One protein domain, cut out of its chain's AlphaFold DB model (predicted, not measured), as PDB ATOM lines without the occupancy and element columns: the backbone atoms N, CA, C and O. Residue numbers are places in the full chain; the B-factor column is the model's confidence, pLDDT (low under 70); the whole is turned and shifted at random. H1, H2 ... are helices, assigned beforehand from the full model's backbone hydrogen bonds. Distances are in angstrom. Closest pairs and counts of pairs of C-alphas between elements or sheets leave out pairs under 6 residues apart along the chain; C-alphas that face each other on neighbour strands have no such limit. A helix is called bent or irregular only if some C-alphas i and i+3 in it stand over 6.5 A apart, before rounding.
ATOM      1  N   SER A   8      34.824  14.644 -29.441       88.38
ATOM      2  CA  SER A   8      33.427  15.095 -29.455       88.38
ATOM      3  C   SER A   8      33.107  15.974 -28.249       88.38
ATOM      4  O   SER A   8      32.370  16.945 -28.394       88.38
ATOM      5  N   SER A   9      33.705  15.684 -27.087       89.19
ATOM      6  CA  SER A   9      33.566  16.521 -25.889       89.19
ATOM      7  C   SER A   9      34.145  17.921 -26.118       89.19
ATOM      8  O   SER A   9      33.478  18.929 -25.870       89.19
ATOM      9  N   LEU A  10      35.349  18.007 -26.693       92.56
ATOM     10  CA  LEU A  10      35.985  19.286 -27.021       92.56
ATOM     11  C   LEU A  10      35.216  20.062 -28.095       92.56
ATOM     12  O   LEU A  10      34.976  21.263 -27.933       92.56
ATOM     13  N   ARG A  11      34.767  19.392 -29.164       91.31
ATOM     14  CA  ARG A  11      33.948  20.015 -30.217       91.31
ATOM     15  C   ARG A  11      32.641  20.572 -29.659       91.31
ATOM     16  O   ARG A  11      32.292  21.700 -30.002       91.31
ATOM     17  N   ALA A  12      31.949  19.849 -28.779       91.56
ATOM     18  CA  ALA A  12      30.709  20.333 -28.167       91.56
ATOM     19  C   ALA A  12      30.925  21.637 -27.375       91.56
ATOM     20  O   ALA A  12      30.120  22.563 -27.470       91.56
ATOM     21  N   ARG A  13      32.054  21.750 -26.664       92.56
ATOM     22  CA  ARG A  13      32.405  22.942 -25.873       92.56
ATOM     23  C   ARG A  13      32.818  24.143 -26.736       92.56
ATOM     24  O   ARG A  13      32.550  25.287 -26.374       92.56
ATOM     25  N   THR A  14      33.471  23.900 -27.873       94.88
ATOM     26  CA  THR A  14      34.161  24.949 -28.652       94.88
ATOM     27  C   THR A  14      33.415  25.392 -29.910       94.88
ATOM     28  O   THR A  14      33.432  26.580 -30.236       94.88
ATOM     29  N   THR A  15      32.686  24.495 -30.583       95.75
ATOM     30  CA  THR A  15      32.069  24.763 -31.899       95.75
ATOM     31  C   THR A  15      31.137  25.976 -31.872       95.75
ATOM     32  O   THR A  15      31.151  26.801 -32.785       95.75
ATOM     33  N   GLY A  16      30.339  26.130 -30.811       94.88
ATOM     34  CA  GLY A  16      29.436  27.274 -30.671       94.88
ATOM     35  C   GLY A  16      30.169  28.609 -30.512       94.88
ATOM     36  O   GLY A  16      29.713  29.622 -31.041       94.88
ATOM     37  N   ARG A  17      31.317  28.619 -29.819       94.44
ATOM     38  CA  ARG A  17      32.136  29.828 -29.637       94.44
ATOM     39  C   ARG A  17      32.727  30.278 -30.970       94.44
ATOM     40  O   ARG A  17      32.535  31.431 -31.344       94.44
ATOM     41  N   VAL A  18      33.321  29.345 -31.715       95.50
ATOM     42  CA  VAL A  18      33.912  29.611 -33.038       95.50
ATOM     43  C   VAL A  18      32.852  30.096 -34.032       95.50
ATOM     44  O   VAL A  18      33.024  31.116 -34.690       95.50
ATOM     45  N   LYS A  19      31.686  29.441 -34.095       95.12
ATOM     46  CA  LYS A  19      30.600  29.891 -34.983       95.12
ATOM     47  C   LYS A  19      30.114  31.308 -34.649       95.12
ATOM     48  O   LYS A  19      29.743  32.051 -35.555       95.12
ATOM     49  N   ARG A  20      30.091  31.697 -33.367       94.69
ATOM     50  CA  ARG A  20      29.687  33.053 -32.954       94.69
ATOM     51  C   ARG A  20      30.753  34.102 -33.256       94.69
ATOM     52  O   ARG A  20      30.368  35.197 -33.654       94.69
ATOM     53  N   SER A  21      32.041  33.802 -33.078       93.19
ATOM     54  CA  SER A  21      33.113  34.758 -33.398       93.19
ATOM     55  C   SER A  21      33.124  35.091 -34.888       93.19
ATOM     56  O   SER A  21      33.106  36.266 -35.240       93.19
ATOM     57  N   ILE A  22      33.002  34.076 -35.747       94.50
ATOM     58  CA  ILE A  22      32.908  34.263 -37.201       94.50
ATOM     59  C   ILE A  22      31.695  35.134 -37.556       94.50
ATOM     60  O   ILE A  22      31.822  36.121 -38.274       94.50
ATOM     61  N   LYS A  23      30.511  34.837 -37.002       92.69
ATOM     62  CA  LYS A  23      29.298  35.634 -37.267       92.69
ATOM     63  C   LYS A  23      29.416  37.089 -36.813       92.69
ATOM     64  O   LYS A  23      28.883  37.960 -37.488       92.69
ATOM     65  N   ARG A  24      30.100  37.351 -35.695       91.12
ATOM     66  CA  ARG A  24      30.361  38.717 -35.211       91.12
ATOM     67  C   ARG A  24      31.296  39.498 -36.132       91.12
ATOM     68  O   ARG A  24      31.117  40.703 -36.242       91.12
ATOM     69  N   ALA A  25      32.263  38.828 -36.759       89.81
ATOM     70  CA  ALA A  25      33.205  39.459 -37.679       89.81
ATOM     71  C   ALA A  25      32.577  39.751 -39.051       89.81
ATOM     72  O   ALA A  25      32.836  40.798 -39.629       89.81
ATOM     73  N   VAL A  26      31.741  38.840 -39.560       90.62
ATOM     74  CA  VAL A  26      31.202  38.935 -40.928       90.62
ATOM     75  C   VAL A  26      29.890  39.717 -40.999       90.62
ATOM     76  O   VAL A  26      29.664  40.450 -41.956       90.62
ATOM     77  N   VAL A  27      28.987  39.560 -40.023       87.25
ATOM     78  CA  VAL A  27      27.648  40.163 -40.097       87.25
ATOM     79  C   VAL A  27      27.617  41.486 -39.325       87.25
ATOM     80  O   VAL A  27      27.727  41.470 -38.091       87.25
ATOM     81  N   PRO A  28      27.386  42.626 -40.001       85.69
ATOM     82  CA  PRO A  28      27.317  43.918 -39.336       85.69
ATOM     83  C   PRO A  28      26.176  43.939 -38.310       85.69
ATOM     84  O   PRO A  28      25.029  43.586 -38.593       85.69
ATOM     85  N   GLY A  29      26.514  44.316 -37.075       85.62
ATOM     86  CA  GLY A  29      25.571  44.417 -35.959       85.62
ATOM     87  C   GLY A  29      25.082  43.083 -35.371       85.62
ATOM     88  O   GLY A  29      24.125  43.082 -34.589       85.62
ATOM     89  N   TYR A  30      25.698  41.939 -35.688       86.75
ATOM     90  CA  TYR A  30      25.325  40.656 -35.078       86.75
ATOM     91  C   TYR A  30      25.422  40.695 -33.541       86.75
ATOM     92  O   TYR A  30      26.479  40.960 -32.971       86.75
ATOM     93  N   GLY A  31      24.309  40.407 -32.859       85.62
ATOM     94  CA  GLY A  31      24.228  40.389 -31.393       85.62
ATOM     95  C   GLY A  31      24.111  41.761 -30.719       85.62
ATOM     96  O   GLY A  31      24.178  41.815 -29.495       85.62
ATOM     97  N   ARG A  32      23.934  42.851 -31.480       88.81
ATOM     98  CA  ARG A  32      23.640  44.188 -30.936       88.81
ATOM     99  C   ARG A  32      22.130  44.482 -30.969       88.81
ATOM    100  O   ARG A  32      21.436  44.004 -31.870       88.81
ATOM    101  N   PRO A  33      21.594  45.253 -30.008       83.00
ATOM    102  CA  PRO A  33      20.217  45.729 -30.080       83.00
ATOM    103  C   PRO A  33      20.046  46.695 -31.266       83.00
ATOM    104  O   PRO A  33      20.953  47.451 -31.601       83.00
ATOM    105  N   GLY A  34      18.879  46.679 -31.918       82.81
ATOM    106  CA  GLY A  34      18.544  47.633 -32.990       82.81
ATOM    107  C   GLY A  34      19.032  47.276 -34.403       82.81
ATOM    108  O   GLY A  34      18.620  47.929 -35.362       82.81
ATOM    109  N   THR A  35      19.805  46.198 -34.571       86.56
ATOM    110  CA  THR A  35      20.354  45.759 -35.871       86.56
ATOM    111  C   THR A  35      19.290  45.440 -36.924       86.56
ATOM    112  O   THR A  35      19.569  45.490 -38.118       86.56
ATOM    113  N   GLY A  36      18.042  45.182 -36.516       83.94
ATOM    114  CA  GLY A  36      16.924  44.964 -37.439       83.94
ATOM    115  C   GLY A  36      16.690  46.119 -38.423       83.94
ATOM    116  O   GLY A  36      16.230  45.867 -39.530       83.94
ATOM    117  N   ARG A  37      17.065  47.360 -38.073       83.44
ATOM    118  CA  ARG A  37      16.990  48.509 -38.998       83.44
ATOM    119  C   ARG A  37      18.056  48.472 -40.092       83.44
ATOM    120  O   ARG A  37      17.770  48.867 -41.211       83.44
ATOM    121  N   VAL A  38      19.255  47.998 -39.756       83.25
ATOM    122  CA  VAL A  38      20.398  47.913 -40.681       83.25
ATOM    123  C   VAL A  38      20.257  46.700 -41.595       83.25
ATOM    124  O   VAL A  38      20.552  46.785 -42.781       83.25
ATOM    125  N   ARG A  39      19.786  45.571 -41.053       84.38
ATOM    126  CA  ARG A  39      19.690  44.315 -41.802       84.38
ATOM    127  C   ARG A  39      18.431  44.216 -42.661       84.38
ATOM    128  O   ARG A  39      18.511  43.729 -43.775       84.38
ATOM    129  N   ASP A  40      17.291  44.675 -42.140       87.75
ATOM    130  CA  ASP A  40      15.976  44.492 -42.766       87.75
ATOM    131  C   ASP A  40      15.113  45.772 -42.641       87.75
ATOM    132  O   ASP A  40      14.082  45.783 -41.950       87.75
ATOM    133  N   PRO A  41      15.494  46.875 -43.319       87.12
ATOM    134  CA  PRO A  41      14.882  48.194 -43.123       87.12
ATOM    135  C   PRO A  41      13.378  48.212 -43.427       87.12
ATOM    136  O   PRO A  41      12.599  48.828 -42.699       87.12
ATOM    137  N   ARG A  42      12.931  47.471 -44.451       90.44
ATOM    138  CA  ARG A  42      11.507  47.365 -44.822       90.44
ATOM    139  C   ARG A  42      10.656  46.782 -43.696       90.44
ATOM    140  O   ARG A  42       9.568  47.282 -43.414       90.44
ATOM    141  N   ARG A  43      11.148  45.728 -43.040       90.44
ATOM    142  CA  ARG A  43      10.445  45.087 -41.922       90.44
ATOM    143  C   ARG A  43      10.405  46.017 -40.715       90.44
ATOM    144  O   ARG A  43       9.352  46.145 -40.096       90.44
ATOM    145  N   ALA A  44      11.515  46.698 -40.431       89.88
ATOM    146  CA  ALA A  44      11.603  47.651 -39.330       89.88
ATOM    147  C   ALA A  44      10.663  48.860 -39.509       89.88
ATOM    148  O   ALA A  44      10.038  49.307 -38.540       89.88
ATOM    149  N   ALA A  45      10.518  49.364 -40.738       90.19
ATOM    150  CA  ALA A  45       9.571  50.430 -41.056       90.19
ATOM    151  C   ALA A  45       8.126  49.976 -40.797       90.19
ATOM    152  O   ALA A  45       7.406  50.606 -40.020       90.19
ATOM    153  N   ARG A  46       7.737  48.819 -41.348       90.62
ATOM    154  CA  ARG A  46       6.392  48.243 -41.164       90.62
ATOM    155  C   ARG A  46       6.060  47.983 -39.693       90.62
ATOM    156  O   ARG A  46       4.977  48.348 -39.250       90.62
ATOM    157  N   SER A  47       6.990  47.427 -38.910       89.94
ATOM    158  CA  SER A  47       6.764  47.197 -37.474       89.94
ATOM    159  C   SER A  47       6.614  48.494 -36.682       89.94
ATOM    160  O   SER A  47       5.881  48.531 -35.699       89.94
ATOM    161  N   THR A  48       7.308  49.557 -37.100       89.69
ATOM    162  CA  THR A  48       7.203  50.870 -36.452       89.69
ATOM    163  C   THR A  48       5.836  51.491 -36.709       89.69
ATOM    164  O   THR A  48       5.229  51.994 -35.769       89.69
ATOM    165  N   VAL A  49       5.342  51.424 -37.951       90.56
ATOM    166  CA  VAL A  49       3.994  51.894 -38.304       90.56
ATOM    167  C   VAL A  49       2.948  51.090 -37.540       90.56
ATOM    168  O   VAL A  49       2.194  51.684 -36.785       90.56
ATOM    169  N   HIS A  50       2.990  49.756 -37.615       86.31
ATOM    170  CA  HIS A  50       2.044  48.884 -36.912       86.31
ATOM    171  C   HIS A  50       1.978  49.175 -35.406       86.31
ATOM    172  O   HIS A  50       0.900  49.389 -34.867       86.31
ATOM    173  N   ARG A  51       3.129  49.282 -34.728       86.31
ATOM    174  CA  ARG A  51       3.168  49.590 -33.287       86.31
ATOM    175  C   ARG A  51       2.598  50.972 -32.946       86.31
ATOM    176  O   ARG A  51       2.182  51.184 -31.817       86.31
ATOM    177  N   ARG A  52       2.646  51.928 -33.876       85.62
ATOM    178  CA  ARG A  52       2.097  53.279 -33.676       85.62
ATOM    179  C   ARG A  52       0.605  53.347 -33.983       85.62
ATOM    180  O   ARG A  52      -0.094  54.123 -33.347       85.62
ATOM    181  N   THR A  53       0.140  52.585 -34.967       85.69
ATOM    182  CA  THR A  53      -1.239  52.659 -35.466       85.69
ATOM    183  C   THR A  53      -2.176  51.664 -34.795       85.69
ATOM    184  O   THR A  53      -3.387  51.845 -34.841       85.69
ATOM    185  N   THR A  54      -1.647  50.594 -34.206       84.19
ATOM    186  CA  THR A  54      -2.457  49.538 -33.598       84.19
ATOM    187  C   THR A  54      -2.600  49.767 -32.099       84.19
ATOM    188  O   THR A  54      -1.608  49.817 -31.377       84.19
ATOM    189  N   ILE A  55      -3.848  49.865 -31.634       79.81
ATOM    190  CA  ILE A  55      -4.200  49.883 -30.212       79.81
ATOM    191  C   ILE A  55      -4.328  48.428 -29.755       79.81
ATOM    192  O   ILE A  55      -5.123  47.666 -30.308       79.81
ATOM    193  N   GLY A  56      -3.519  48.020 -28.778       79.69
ATOM    194  CA  GLY A  56      -3.595  46.674 -28.210       79.69
ATOM    195  C   GLY A  56      -4.723  46.545 -27.184       79.69
ATOM    196  O   GLY A  56      -5.069  47.511 -26.510       79.69
ATOM    197  N   VAL A  57      -5.241  45.330 -26.978       71.00
ATOM    198  CA  VAL A  57      -6.229  45.038 -25.913       71.00
ATOM    199  C   VAL A  57      -5.706  45.474 -24.534       71.00
ATOM    200  O   VAL A  57      -6.461  45.986 -23.716       71.00
ATOM    201  N   GLY A  58      -4.392  45.369 -24.303       76.06
ATOM    202  CA  GLY A  58      -3.736  45.885 -23.097       76.06
ATOM    203  C   GLY A  58      -3.732  47.417 -22.971       76.06
ATOM    204  O   GLY A  58      -3.814  47.919 -21.855       76.06
ATOM    205  N   ASP A  59      -3.685  48.163 -24.082       76.81
ATOM    206  CA  ASP A  59      -3.823  49.629 -24.071       76.81
ATOM    207  C   ASP A  59      -5.274  50.051 -23.816       76.81
ATOM    208  O   ASP A  59      -5.511  51.034 -23.115       76.81
ATOM    209  N   LEU A  60      -6.249  49.288 -24.325       76.81
ATOM    210  CA  LEU A  60      -7.666  49.466 -23.990       76.81
ATOM    211  C   LEU A  60      -7.931  49.190 -22.505       76.81
ATOM    212  O   LEU A  60      -8.533  50.023 -21.836       76.81
ATOM    213  N   LEU A  61      -7.421  48.082 -21.964       78.00
ATOM    214  CA  LEU A  61      -7.522  47.754 -20.536       78.00
ATOM    215  C   LEU A  61      -6.863  48.818 -19.651       78.00
ATOM    216  O   LEU A  61      -7.448  49.218 -18.653       78.00
ATOM    217  N   ARG A  62      -5.684  49.335 -20.026       76.19
ATOM    218  CA  ARG A  62      -5.024  50.439 -19.300       76.19
ATOM    219  C   ARG A  62      -5.800  51.754 -19.354       76.19
ATOM    220  O   ARG A  62      -5.689  52.540 -18.422       76.19
ATOM    221  N   ARG A  63      -6.539  52.012 -20.436       77.56
ATOM    222  CA  ARG A  63      -7.434  53.174 -20.549       77.56
ATOM    223  C   ARG A  63      -8.716  53.003 -19.734       77.56
ATOM    224  O   ARG A  63      -9.240  54.002 -19.268       77.56
ATOM    225  N   LEU A  64      -9.202  51.770 -19.589       76.62
ATOM    226  CA  LEU A  64     -10.436  51.448 -18.868       76.62
ATOM    227  C   LEU A  64     -10.227  51.316 -17.347       76.62
ATOM    228  O   LEU A  64     -11.128  51.618 -16.582       76.62
ATOM    229  N   LEU A  65      -9.046  50.861 -16.915       75.69
ATOM    230  CA  LEU A  65      -8.671  50.655 -15.506       75.69
ATOM    231  C   LEU A  65      -7.958  51.873 -14.880       75.69
ATOM    232  O   LEU A  65      -7.239  51.715 -13.893       75.69
ATOM    233  N   LYS A  66      -8.095  53.061 -15.479       58.22
ATOM    234  CA  LYS A  66      -7.547  54.322 -14.963       58.22
ATOM    235  C   LYS A  66      -8.637  55.158 -14.308       58.22
ATOM    236  O   LYS A  66      -9.743  55.206 -14.881       58.22
TER     237      LYS A  66
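AT A GLANCE: This is residues 8 to 66 of the 66 residues of an uncharacterized protein of Kocuria flava (UniProt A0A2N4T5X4). Four helices are strung one after another along an open, bowed chain: H1 at one end, small H2 and H3 meeting at a corner, H4 at the other end. The printed part has 59 residues, with helices H1 to H4 and no named strand, all helix in class. It is extended, with a radius of gyration of the C-alphas of 19.7 A and spans of 57 by 27 by 14 A.

HOW THE PARTS SIT: H1, residues 8 to 26, touches no helix; it is irregular, C-alphas 13 and 16 being 7.1 A apart. H2, residues 36 to 39, touches residues 43 to 45 of H3, residues 41 to 53, only at the corner; the closest C-alphas, of Arg 37 and Ala 44, are 5.5 A apart. H4, residues 57 to 64, is apart from H3. Every O i to N i+4 pair is within hydrogen-bond range in H3 and H4, 13 of 15 in H1; H2 is too short for one.

IN THESE COORDINATES: H1 begins at C-alpha 8 (33.427, 15.095, -29.455) and measures 26.6 A, H2 5.2 A, H3 18.4 A. H4, 10.4 A, ends at C-alpha 64 (-10.436, 51.448, -18.868).

THE WHOLE: C-alphas 8 and 66, the farthest apart, are 58.5 A apart. The printed part has no cut and no long link. Residue 66 has pLDDT under 70.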